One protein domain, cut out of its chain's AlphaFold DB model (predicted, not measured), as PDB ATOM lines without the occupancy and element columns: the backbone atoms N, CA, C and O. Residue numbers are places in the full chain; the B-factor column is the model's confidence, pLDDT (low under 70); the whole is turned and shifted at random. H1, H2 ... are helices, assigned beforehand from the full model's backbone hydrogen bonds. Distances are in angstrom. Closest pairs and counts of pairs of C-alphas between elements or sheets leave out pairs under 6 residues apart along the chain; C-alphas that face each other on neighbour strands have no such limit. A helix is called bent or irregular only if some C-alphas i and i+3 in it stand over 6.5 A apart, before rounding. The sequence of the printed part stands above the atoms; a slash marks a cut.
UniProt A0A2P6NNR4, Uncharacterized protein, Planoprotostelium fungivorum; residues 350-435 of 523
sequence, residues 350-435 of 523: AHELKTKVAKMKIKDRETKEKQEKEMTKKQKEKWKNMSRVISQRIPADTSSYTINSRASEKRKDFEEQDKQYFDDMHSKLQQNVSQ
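Overview. This is residues 350 to 435 of the 523 residues of an uncharacterized protein of Planoprotostelium fungivorum (UniProt A0A2P6NNR4). Two long helices, H1 and H2, make a narrow, open V: the chain runs out along H1, turns through a short link at the closed end and comes back along H2, with empty space between the two arms. H1 is the longer arm and makes the length of the whole. The printed part has 86 residues, with two named helices in the order H1, H2 and no named strand; the class is all helix. It is extended, with a radius of gyration of the C-alphas of 21.6 A, and the C-alphas span 72 by 31 by 8 A.

Along the chain. H1, residues 350 to 393, is 64.5 A long from first to last C-alpha, from C-alpha 350 at (-23.361, -34.035, -57.283) to C-alpha 393 at (-7.467, -13.492, 1.741). H2, residues 400 to 435, is 52.1 A long and ends with C-alpha 435 at (-18.929, -7.093, -48.876).

Arrangement. H1 has the N-to-C direction (0.22, 0.33, 0.92), and H2 has (-0.19, -0.09, -0.98). H1 and H2 are apart, with no C-alpha of the one within 8 A of the other. Residues 350 to 389 of H1 stand free, as do residues 404 to 435 of H2. Neither helix is bent. In H1 and H2 every O i to N i+4 pair is within hydrogen-bond range.

Size, cuts and confidence. The two C-alphas farthest apart are those of Ala 350 and Asp 397, at 72.4 A. The C-alphas of Ala 350 and Gln 435, the first and last printed, are 28.6 A apart. The printed part has no cut, and the link from H1 to H2, 6 residues, is short. The mean pLDDT of the printed part is 82.9; residues 394 to 401 are under 70.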
ATOM      1  N   ALA A 350     -23.089 -35.391 -57.763       84.94
ATOM      2  CA  ALA A 350     -23.361 -34.035 -57.283       84.94
ATOM      3  C   ALA A 350     -24.043 -34.001 -55.899       84.94
ATOM      4  O   ALA A 350     -23.774 -33.112 -55.089       84.94
ATOM      5  N   HIS A 351     -24.932 -34.953 -55.612       88.44
ATOM      6  CA  HIS A 351     -25.561 -35.093 -54.298       88.44
ATOM      7  C   HIS A 351     -24.557 -35.600 -53.256       88.44
ATOM      8  O   HIS A 351     -24.522 -35.096 -52.133       88.44
ATOM      9  N   GLU A 352     -23.686 -36.536 -53.626       91.00
ATOM     10  CA  GLU A 352     -22.632 -37.032 -52.738       91.00
ATOM     11  C   GLU A 352     -21.620 -35.940 -52.381       91.00
ATOM     12  O   GLU A 352     -21.297 -35.767 -51.210       91.00
ATOM     13  N   LEU A 353     -21.195 -35.126 -53.349       93.44
ATOM     14  CA  LEU A 353     -20.318 -33.981 -53.090       93.44
ATOM     15  C   LEU A 353     -20.986 -32.956 -52.167       93.44
ATOM     16  O   LEU A 353     -20.394 -32.543 -51.172       93.44
ATOM     17  N   LYS A 354     -22.255 -32.606 -52.419       87.94
ATOM     18  CA  LYS A 354     -23.016 -31.698 -51.540       87.94
ATOM     19  C   LYS A 354     -23.141 -32.239 -50.118       87.94
ATOM     20  O   LYS A 354     -22.989 -31.485 -49.162       87.94
ATOM     21  N   THR A 355     -23.407 -33.536 -49.967       89.94
ATOM     22  CA  THR A 355     -23.514 -34.157 -48.641       89.94
ATOM     23  C   THR A 355     -22.157 -34.258 -47.945       89.94
ATOM     24  O   THR A 355     -22.105 -34.050 -46.736       89.94
ATOM     25  N   LYS A 356     -21.053 -34.495 -48.669       93.62
ATOM     26  CA  LYS A 356     -19.687 -34.440 -48.119       93.62
ATOM     27  C   LYS A 356     -19.334 -33.038 -47.621       93.62
ATOM     28  O   LYS A 356     -18.958 -32.905 -46.460       93.62
ATOM     29  N   VAL A 357     -19.555 -31.999 -48.429       93.56
ATOM     30  CA  VAL A 357     -19.322 -30.594 -48.033       93.56
ATOM     31  C   VAL A 357     -20.173 -30.215 -46.819       93.56
ATOM     32  O   VAL A 357     -19.674 -29.614 -45.871       93.56
ATOM     33  N   ALA A 358     -21.448 -30.617 -46.797       89.69
ATOM     34  CA  ALA A 358     -22.313 -30.381 -45.645       89.69
ATOM     35  C   ALA A 358     -21.795 -31.084 -44.378       89.69
ATOM     36  O   ALA A 358     -21.796 -30.483 -43.307       89.69
ATOM     37  N   LYS A 359     -21.317 -32.331 -44.493       93.69
ATOM     38  CA  LYS A 359     -20.724 -33.076 -43.372       93.69
ATOM     39  C   LYS A 359     -19.438 -32.427 -42.860       93.69
ATOM     40  O   LYS A 359     -19.271 -32.358 -41.648       93.69
ATOM     41  N   MET A 360     -18.561 -31.945 -43.744       94.44
ATOM     42  CA  MET A 360     -17.344 -31.223 -43.342       94.44
ATOM     43  C   MET A 360     -17.699 -29.938 -42.591       94.44
ATOM     44  O   MET A 360     -17.294 -29.774 -41.448       94.44
ATOM     45  N   LYS A 361     -18.608 -29.126 -43.141       90.94
ATOM     46  CA  LYS A 361     -19.072 -27.892 -42.491       90.94
ATOM     47  C   LYS A 361     -19.693 -28.121 -41.107       90.94
ATOM     48  O   LYS A 361     -19.584 -27.265 -40.233       90.94
ATOM     49  N   ILE A 362     -20.382 -29.248 -40.903       90.00
ATOM     50  CA  ILE A 362     -20.927 -29.620 -39.588       90.00
ATOM     51  C   ILE A 362     -19.794 -29.950 -38.614       90.00
ATOM     52  O   ILE A 362     -19.805 -29.436 -37.501       90.00
ATOM     53  N   LYS A 363     -18.800 -30.738 -39.039       93.75
ATOM     54  CA  LYS A 363     -17.637 -31.064 -38.205       93.75
ATOM     55  C   LYS A 363     -16.846 -29.818 -37.812       93.75
ATOM     56  O   LYS A 363     -16.535 -29.665 -36.638       93.75
ATOM     57  N   ASP A 364     -16.607 -28.902 -38.749       87.88
ATOM     58  CA  ASP A 364     -15.885 -27.650 -38.478       87.88
ATOM     59  C   ASP A 364     -16.639 -26.757 -37.486       87.88
ATOM     60  O   ASP A 364     -16.052 -26.039 -36.679       87.88
ATOM     61  N   ARG A 365     -17.974 -26.795 -37.527       89.38
ATOM     62  CA  ARG A 365     -18.807 -26.098 -36.546       89.38
ATOM     63  C   ARG A 365     -18.722 -26.758 -35.169       89.38
ATOM     64  O   ARG A 365     -18.627 -26.047 -34.174       89.38
ATOM     65  N   GLU A 366     -18.753 -28.087 -35.106       93.88
ATOM     66  CA  GLU A 366     -18.647 -28.844 -33.852       93.88
ATOM     67  C   GLU A 366     -17.283 -28.653 -33.174       93.88
ATOM     68  O   GLU A 366     -17.226 -28.523 -31.950       93.88
ATOM     69  N   THR A 367     -16.188 -28.595 -33.939       93.75
ATOM     70  CA  THR A 367     -14.845 -28.343 -33.394       93.75
ATOM     71  C   THR A 367     -14.723 -26.930 -32.832       93.75
ATOM     72  O   THR A 367     -14.282 -26.781 -31.692       93.75
ATOM     73  N   LYS A 368     -15.199 -25.911 -33.562       87.69
ATOM     74  CA  LYS A 368     -15.227 -24.517 -33.084       87.69
ATOM     75  C   LYS A 368     -16.075 -24.353 -31.819       87.69
ATOM     76  O   LYS A 368     -15.620 -23.763 -30.846       87.69
ATOM     77  N   GLU A 369     -17.267 -24.952 -31.780       90.25
ATOM     78  CA  GLU A 369     -18.130 -24.922 -30.588       90.25
ATOM     79  C   GLU A 369     -17.479 -25.636 -29.386       90.25
ATOM     80  O   GLU A 369     -17.646 -25.222 -28.236       90.25
ATOM     81  N   LYS A 370     -16.718 -26.713 -29.625       94.62
ATOM     82  CA  LYS A 370     -15.984 -27.423 -28.567       94.62
ATOM     83  C   LYS A 370     -14.847 -26.570 -27.996       94.62
ATOM     84  O   LYS A 370     -14.712 -26.530 -26.774       94.62
ATOM     85  N   GLN A 371     -14.089 -25.875 -28.845       86.69
ATOM     86  CA  GLN A 371     -13.030 -24.951 -28.422       86.69
ATOM     87  C   GLN A 371     -13.595 -23.782 -27.604       86.69
ATOM     88  O   GLN A 371     -13.100 -23.495 -26.516       86.69
ATOM     89  N   GLU A 372     -14.700 -23.174 -28.045       87.62
ATOM     90  CA  GLU A 372     -15.379 -22.097 -27.309       87.62
ATOM     91  C   GLU A 372     -15.875 -22.569 -25.926       87.62
ATOM     92  O   GLU A 372     -15.681 -21.906 -24.901       87.62
ATOM     93  N   LYS A 373     -16.454 -23.775 -25.849       89.38
ATOM     94  CA  LYS A 373     -16.855 -24.388 -24.570       89.38
ATOM     95  C   LYS A 373     -15.673 -24.664 -23.648       89.38
ATOM     96  O   LYS A 373     -15.832 -24.609 -22.430       89.38
ATOM     97  N   GLU A 374     -14.511 -24.999 -24.191       92.06
ATOM     98  CA  GLU A 374     -13.307 -25.221 -23.395       92.06
ATOM     99  C   GLU A 374     -12.749 -23.898 -22.855       92.06
ATOM    100  O   GLU A 374     -12.479 -23.797 -21.659       92.06
ATOM    101  N   MET A 375     -12.687 -22.859 -23.689       85.62
ATOM    102  CA  MET A 375     -12.252 -21.518 -23.283       85.62
ATOM    103  C   MET A 375     -13.155 -20.929 -22.197       85.62
ATOM    104  O   MET A 375     -12.671 -20.452 -21.171       85.62
ATOM    105  N   THR A 376     -14.473 -21.049 -22.353       82.50
ATOM    106  CA  THR A 376     -15.427 -20.581 -21.335       82.50
ATOM    107  C   THR A 376     -15.335 -21.372 -20.026       82.50
ATOM    108  O   THR A 376     -15.542 -20.805 -18.951       82.50
ATOM    109  N   LYS A 377     -15.001 -22.672 -20.067       90.06
ATOM    110  CA  LYS A 377     -14.711 -23.462 -18.857       90.06
ATOM    111  C   LYS A 377     -13.427 -22.995 -18.175       90.06
ATOM    112  O   LYS A 377     -13.476 -22.732 -16.977       90.06
ATOM    113  N   LYS A 378     -12.336 -22.812 -18.929       92.44
ATOM    114  CA  LYS A 378     -11.058 -22.292 -18.410       92.44
ATOM    115  C   LYS A 378     -11.241 -20.921 -17.755       92.44
ATOM    116  O   LYS A 378     -10.771 -20.704 -16.644       92.44
ATOM    117  N   GLN A 379     -11.998 -20.016 -18.379       81.62
ATOM    118  CA  GLN A 379     -12.333 -18.712 -17.788       81.62
ATOM    119  C   GLN A 379     -13.144 -18.844 -16.489       81.62
ATOM    120  O   GLN A 379     -12.840 -18.177 -15.502       81.62
ATOM    121  N   LYS A 380     -14.148 -19.733 -16.448       87.25
ATOM    122  CA  LYS A 380     -14.930 -19.995 -15.226       87.25
ATOM    123  C   LYS A 380     -14.083 -20.587 -14.103       87.25
ATOM    124  O   LYS A 380     -14.295 -20.235 -12.945       87.25
ATOM    125  N   GLU A 381     -13.145 -21.471 -14.423       89.94
ATOM    126  CA  GLU A 381     -12.202 -22.038 -13.456       89.94
ATOM    127  C   GLU A 381     -11.243 -20.973 -12.927       89.94
ATOM    128  O   GLU A 381     -11.126 -20.833 -11.708       89.94
ATOM    129  N   LYS A 382     -10.668 -20.137 -13.805       85.88
ATOM    130  CA  LYS A 382      -9.874 -18.962 -13.410       85.88
ATOM    131  C   LYS A 382     -10.666 -18.041 -12.476       85.88
ATOM    132  O   LYS A 382     -10.176 -17.677 -11.409       85.88
ATOM    133  N   TRP A 383     -11.921 -17.728 -12.810       77.81
ATOM    134  CA  TRP A 383     -12.792 -16.909 -11.960       77.81
ATOM    135  C   TRP A 383     -13.091 -17.565 -10.608       77.81
ATOM    136  O   TRP A 383     -13.045 -16.900  -9.575       77.81
ATOM    137  N   LYS A 384     -13.367 -18.873 -10.586       88.12
ATOM    138  CA  LYS A 384     -13.634 -19.628  -9.354       88.12
ATOM    139  C   LYS A 384     -12.402 -19.678  -8.446       88.12
ATOM    140  O   LYS A 384     -12.548 -19.496  -7.240       88.12
ATOM    141  N   ASN A 385     -11.213 -19.873  -9.014       88.25
ATOM    142  CA  ASN A 385      -9.954 -19.850  -8.273       88.25
ATOM    143  C   ASN A 385      -9.666 -18.451  -7.723       88.25
ATOM    144  O   ASN A 385      -9.444 -18.317  -6.523       88.25
ATOM    145  N   MET A 386      -9.789 -17.400  -8.543       77.81
ATOM    146  CA  MET A 386      -9.673 -16.019  -8.062       77.81
ATOM    147  C   MET A 386     -10.680 -15.713  -6.952       77.81
ATOM    148  O   MET A 386     -10.318 -15.139  -5.935       77.81
ATOM    149  N   SER A 387     -11.944 -16.110  -7.117       73.88
ATOM    150  CA  SER A 387     -12.986 -15.908  -6.109       73.88
ATOM    151  C   SER A 387     -12.667 -16.641  -4.805       73.88
ATOM    152  O   SER A 387     -12.886 -16.072  -3.735       73.88
ATOM    153  N   ARG A 388     -12.100 -17.854  -4.871       84.94
ATOM    154  CA  ARG A 388     -11.637 -18.605  -3.697       84.94
ATOM    155  C   ARG A 388     -10.495 -17.879  -2.988       84.94
ATOM    156  O   ARG A 388     -10.609 -17.645  -1.790       84.94
ATOM    157  N   VAL A 389      -9.462 -17.457  -3.721       79.94
ATOM    158  CA  VAL A 389      -8.319 -16.705  -3.168       79.94
ATOM    159  C   VAL A 389      -8.785 -15.394  -2.536       79.94
ATOM    160  O   VAL A 389      -8.383 -15.069  -1.424       79.94
ATOM    161  N   ILE A 390      -9.682 -14.664  -3.203       72.38
ATOM    162  CA  ILE A 390     -10.279 -13.425  -2.684       72.38
ATOM    163  C   ILE A 390     -11.068 -13.704  -1.398       72.38
ATOM    164  O   ILE A 390     -10.920 -12.972  -0.428       72.38
ATOM    165  N   SER A 391     -11.866 -14.774  -1.358       75.50
ATOM    166  CA  SER A 391     -12.666 -15.121  -0.173       75.50
ATOM    167  C   SER A 391     -11.806 -15.580   1.009       75.50
ATOM    168  O   SER A 391     -12.188 -15.362   2.150       75.50
ATOM    169  N   GLN A 392     -10.656 -16.210   0.746       77.12
ATOM    170  CA  GLN A 392      -9.709 -16.656   1.776       77.12
ATOM    171  C   GLN A 392      -8.815 -15.517   2.289       77.12
ATOM    172  O   GLN A 392      -8.513 -15.468   3.477       77.12
ATOM    173  N   ARG A 393      -8.389 -14.596   1.411       71.94
ATOM    174  CA  ARG A 393      -7.467 -13.492   1.741       71.94
ATOM    175  C   ARG A 393      -8.152 -12.212   2.219       71.94
ATOM    176  O   ARG A 393      -7.450 -11.264   2.557       71.94
ATOM    177  N   ILE A 394      -9.481 -12.149   2.239       57.41
ATOM    178  CA  ILE A 394     -10.216 -11.049   2.874       57.41
ATOM    179  C   ILE A 394     -10.652 -11.526   4.266       57.41
ATOM    180  O   ILE A 394     -11.692 -12.176   4.384       57.41
ATOM    181  N   PRO A 395      -9.895 -11.225   5.342       56.69
ATOM    182  CA  PRO A 395     -10.458 -11.241   6.683       56.69
ATOM    183  C   PRO A 395     -11.702 -10.353   6.689       56.69
ATOM    184  O   PRO A 395     -11.697  -9.291   6.070       56.69
ATOM    185  N   ALA A 396     -12.743 -10.744   7.424       56.44
ATOM    186  CA  ALA A 396     -14.015 -10.018   7.517       56.44
ATOM    187  C   ALA A 396     -13.910  -8.556   8.028       56.44
ATOM    188  O   ALA A 396     -14.935  -7.891   8.146       56.44
ATOM    189  N   ASP A 397     -12.699  -8.058   8.297       53.84
ATOM    190  CA  ASP A 397     -12.399  -6.758   8.903       53.84
ATOM    191  C   ASP A 397     -11.397  -5.889   8.105       53.84
ATOM    192  O   ASP A 397     -10.997  -4.817   8.563       53.84
ATOM    193  N   THR A 398     -10.962  -6.293   6.902       52.34
ATOM    194  CA  THR A 398     -10.047  -5.453   6.109       52.34
ATOM    195  C   THR A 398     -10.797  -4.342   5.371       52.34
ATOM    196  O   THR A 398     -11.507  -4.562   4.394       52.34
ATOM    197  N   SER A 399     -10.633  -3.124   5.900       59.75
ATOM    198  CA  SER A 399     -10.995  -1.805   5.359       59.75
ATOM    199  C   SER A 399     -11.566  -1.800   3.931       59.75
ATOM    200  O   SER A 399     -10.851  -1.951   2.941       59.75
ATOM    201  N   SER A 400     -12.874  -1.541   3.846       63.66
ATOM    202  CA  SER A 400     -13.717  -1.474   2.638       63.66
ATOM    203  C   SER A 400     -13.162  -0.693   1.429       63.66
ATOM    204  O   SER A 400     -13.648  -0.876   0.312       63.66
ATOM    205  N   TYR A 401     -12.151   0.159   1.608       65.62
ATOM    206  CA  TYR A 401     -11.597   1.001   0.550       65.62
ATOM    207  C   TYR A 401     -10.827   0.209  -0.523       65.62
ATOM    208  O   TYR A 401     -11.051   0.417  -1.715       65.62
ATOM    209  N   THR A 402      -9.975  -0.747  -0.138       70.88
ATOM    210  CA  THR A 402      -9.173  -1.531  -1.103       70.88
ATOM    211  C   THR A 402     -10.032  -2.514  -1.899       70.88
ATOM    212  O   THR A 402      -9.812  -2.708  -3.095       70.88
ATOM    213  N   ILE A 403     -11.071  -3.072  -1.271       70.75
ATOM    214  CA  ILE A 403     -12.051  -3.948  -1.926       70.75
ATOM    215  C   ILE A 403     -12.886  -3.154  -2.933       70.75
ATOM    216  O   ILE A 403     -13.065  -3.611  -4.059       70.75
ATOM    217  N   ASN A 404     -13.356  -1.957  -2.569       72.88
ATOM    218  CA  ASN A 404     -14.119  -1.105  -3.481       72.88
ATOM    219  C   ASN A 404     -13.270  -0.606  -4.655       72.88
ATOM    220  O   ASN A 404     -13.768  -0.586  -5.777       72.88
ATOM    221  N   SER A 405     -11.994  -0.277  -4.428       80.12
ATOM    222  CA  SER A 405     -11.066   0.091  -5.505       80.12
ATOM    223  C   SER A 405     -10.892  -1.057  -6.499       80.12
ATOM    224  O   SER A 405     -11.126  -0.881  -7.691       80.12
ATOM    225  N   ARG A 406     -10.593  -2.267  -6.009       79.00
ATOM    226  CA  ARG A 406     -10.405  -3.447  -6.865       79.00
ATOM    227  C   ARG A 406     -11.703  -3.906  -7.536       79.00
ATOM    228  O   ARG A 406     -11.685  -4.412  -8.653       79.00
ATOM    229  N   ALA A 407     -12.846  -3.744  -6.872       72.69
ATOM    230  CA  ALA A 407     -14.154  -4.013  -7.463       72.69
ATOM    231  C   ALA A 407     -14.516  -2.981  -8.541       72.69
ATOM    232  O   ALA A 407     -15.135  -3.347  -9.537       72.69
ATOM    233  N   SER A 408     -14.136  -1.714  -8.357       79.44
ATOM    234  CA  SER A 408     -14.325  -0.661  -9.356       79.44
ATOM    235  C   SER A 408     -13.442  -0.877 -10.579       79.44
ATOM    236  O   SER A 408     -13.928  -0.704 -11.689       79.44
ATOM    237  N   GLU A 409     -12.180  -1.250 -10.387       86.62
ATOM    238  CA  GLU A 409     -11.253  -1.588 -11.471       86.62
ATOM    239  C   GLU A 409     -11.798  -2.757 -12.295       86.62
ATOM    240  O   GLU A 409     -12.047  -2.605 -13.483       86.62
ATOM    241  N   LYS A 410     -12.205  -3.851 -11.637       82.50
ATOM    242  CA  LYS A 410     -12.845  -4.979 -12.329       82.50
ATOM    243  C   LYS A 410     -14.110  -4.596 -13.094       82.50
ATOM    244  O   LYS A 410     -14.381  -5.178 -14.135       82.50
ATOM    245  N   ARG A 411     -14.926  -3.668 -12.579       70.50
ATOM    246  CA  ARG A 411     -16.105  -3.176 -13.316       70.50
ATOM    247  C   ARG A 411     -15.695  -2.431 -14.581       70.50
ATOM    248  O   ARG A 411     -16.330  -2.656 -15.601       70.50
ATOM    249  N   LYS A 412     -14.640  -1.612 -14.519       87.19
ATOM    250  CA  LYS A 412     -14.088  -0.937 -15.698       87.19
ATOM    251  C   LYS A 412     -13.563  -1.942 -16.718       87.19
ATOM    252  O   LYS A 412     -13.923  -1.818 -17.877       87.19
ATOM    253  N   ASP A 413     -12.836  -2.971 -16.283       83.38
ATOM    254  CA  ASP A 413     -12.347  -4.020 -17.188       83.38
ATOM    255  C   ASP A 413     -13.507  -4.717 -17.916       83.38
ATOM    256  O   ASP A 413     -13.440  -4.966 -19.116       83.38
ATOM    257  N   PHE A 414     -14.603  -5.013 -17.205       81.31
ATOM    258  CA  PHE A 414     -15.800  -5.592 -17.823       81.31
ATOM    259  C   PHE A 414     -16.505  -4.618 -18.774       81.31
ATOM    260  O   PHE A 414     -16.941  -5.038 -19.842       81.31
ATOM    261  N   GLU A 415     -16.620  -3.339 -18.413       80.06
ATOM    262  CA  GLU A 415     -17.187  -2.304 -19.289       80.06
ATOM    263  C   GLU A 415     -16.351  -2.123 -20.564       80.06
ATOM    264  O   GLU A 415     -16.905  -1.966 -21.652       80.06
ATOM    265  N   GLU A 416     -15.026  -2.187 -20.449       92.06
ATOM    266  CA  GLU A 416     -14.101  -2.083 -21.571       92.06
ATOM    267  C   GLU A 416     -14.136  -3.327 -22.463       92.06
ATOM    268  O   GLU A 416     -14.215  -3.193 -23.682       92.06
ATOM    269  N   GLN A 417     -14.190  -4.528 -21.881       83.94
ATOM    270  CA  GLN A 417     -14.399  -5.769 -22.636       83.94
ATOM    271  C   GLN A 417     -15.735  -5.773 -23.387       83.94
ATOM    272  O   GLN A 417     -15.776  -6.155 -24.557       83.94
ATOM    273  N   ASP A 418     -16.823  -5.325 -22.752       77.56
ATOM    274  CA  ASP A 418     -18.124  -5.201 -23.416       77.56
ATOM    275  C   ASP A 418     -18.053  -4.179 -24.555       77.56
ATOM    276  O   ASP A 418     -18.535  -4.448 -25.656       77.56
ATOM    277  N   LYS A 419     -17.408  -3.028 -24.331       90.94
ATOM    278  CA  LYS A 419     -17.201  -2.013 -25.369       90.94
ATOM    279  C   LYS A 419     -16.418  -2.577 -26.558       90.94
ATOM    280  O   LYS A 419     -16.892  -2.466 -27.685       90.94
ATOM    281  N   GLN A 420     -15.292  -3.248 -26.313       88.44
ATOM    282  CA  GLN A 420     -14.499  -3.906 -27.356       88.44
ATOM    283  C   GLN A 420     -15.315  -4.963 -28.112       88.44
ATOM    284  O   GLN A 420     -15.264  -5.022 -29.339       88.44
ATOM    285  N   TYR A 421     -16.118  -5.764 -27.405       87.88
ATOM    286  CA  TYR A 421     -17.012  -6.740 -28.027       87.88
ATOM    287  C   TYR A 421     -18.038  -6.075 -28.954       87.88
ATOM    288  O   TYR A 421     -18.270  -6.556 -30.068       87.88
ATOM    289  N   PHE A 422     -18.652  -4.968 -28.525       82.69
ATOM    290  CA  PHE A 422     -19.593  -4.217 -29.356       82.69
ATOM    291  C   PHE A 422     -18.912  -3.563 -30.558       82.69
ATOM    292  O   PHE A 422     -19.477  -3.607 -31.653       82.69
ATOM    293  N   ASP A 423     -17.712  -3.015 -30.380       88.50
ATOM    294  CA  ASP A 423     -16.932  -2.391 -31.448       88.50
ATOM    295  C   ASP A 423     -16.503  -3.428 -32.505       88.50
ATOM    296  O   ASP A 423     -16.722  -3.211 -33.701       88.50
ATOM    297  N   ASP A 424     -16.017  -4.607 -32.094       89.31
ATOM    298  CA  ASP A 424     -15.704  -5.732 -32.993       89.31
ATOM    299  C   ASP A 424     -16.955  -6.226 -33.740       89.31
ATOM    300  O   ASP A 424     -16.955  -6.382 -34.966       89.31
ATOM    301  N   MET A 425     -18.073  -6.403 -33.031       89.38
ATOM    302  CA  MET A 425     -19.357  -6.756 -33.640       89.38
ATOM    303  C   MET A 425     -19.820  -5.716 -34.667       89.38
ATOM    304  O   MET A 425     -20.328  -6.076 -35.734       89.38
ATOM    305  N   HIS A 426     -19.656  -4.431 -34.361       86.44
ATOM    306  CA  HIS A 426     -20.028  -3.338 -35.247       86.44
ATOM    307  C   HIS A 426     -19.132  -3.303 -36.492       86.44
ATOM    308  O   HIS A 426     -19.648  -3.219 -37.609       86.44
ATOM    309  N   SER A 427     -17.819  -3.470 -36.319       93.56
ATOM    310  CA  SER A 427     -16.846  -3.575 -37.412       93.56
ATOM    311  C   SER A 427     -17.158  -4.759 -38.335       93.56
ATOM    312  O   SER A 427     -17.321  -4.589 -39.546       93.56
ATOM    313  N   LYS A 428     -17.402  -5.951 -37.775       91.69
ATOM    314  CA  LYS A 428     -17.824  -7.140 -38.540       91.69
ATOM    315  C   LYS A 428     -19.127  -6.914 -39.292       91.69
ATOM    316  O   LYS A 428     -19.279  -7.373 -40.425       91.69
ATOM    317  N   LEU A 429     -20.105  -6.244 -38.686       88.19
ATOM    318  CA  LEU A 429     -21.355  -5.913 -39.370       88.19
ATOM    319  C   LEU A 429     -21.113  -4.947 -40.531       88.19
ATOM    320  O   LEU A 429     -21.667  -5.170 -41.606       88.19
ATOM    321  N   GLN A 430     -20.265  -3.934 -40.355       85.75
ATOM    322  CA  GLN A 430     -19.896  -3.008 -41.424       85.75
ATOM    323  C   GLN A 430     -19.163  -3.711 -42.568       85.75
ATOM    324  O   GLN A 430     -19.562  -3.535 -43.717       85.75
ATOM    325  N   GLN A 431     -18.184  -4.570 -42.274       89.25
ATOM    326  CA  GLN A 431     -17.500  -5.386 -43.284       89.25
ATOM    327  C   GLN A 431     -18.476  -6.304 -44.031       89.25
ATOM    328  O   GLN A 431     -18.457  -6.400 -45.254       89.25
ATOM    329  N   ASN A 432     -19.403  -6.948 -43.319       87.12
ATOM    330  CA  ASN A 432     -20.432  -7.767 -43.956       87.12
ATOM    331  C   ASN A 432     -21.372  -6.940 -44.842       87.12
ATOM    332  O   ASN A 432     -21.875  -7.442 -45.847       87.12
ATOM    333  N   VAL A 433     -21.666  -5.698 -44.460       83.06
ATOM    334  CA  VAL A 433     -22.489  -4.785 -45.258       83.06
ATOM    335  C   VAL A 433     -21.720  -4.293 -46.484       83.06
ATOM    336  O   VAL A 433     -22.312  -4.265 -47.558       83.06
ATOM    337  N   SER A 434     -20.423  -3.986 -46.368       82.44
ATOM    338  CA  SER A 434     -19.593  -3.549 -47.499       82.44
ATOM    339  C   SER A 434     -19.312  -4.679 -48.495       82.44
ATOM    340  O   SER A 434     -19.369  -4.462 -49.701       82.44
ATOM    341  N   GLN A 435     -19.108  -5.912 -48.020       80.12
ATOM    342  CA  GLN A 435     -18.929  -7.093 -48.876       80.12
ATOM    343  C   GLN A 435     -20.228  -7.548 -49.560       80.12
ATOM    344  O   GLN A 435     -20.204  -8.259 -50.573       80.12
TER     345      GLN A 435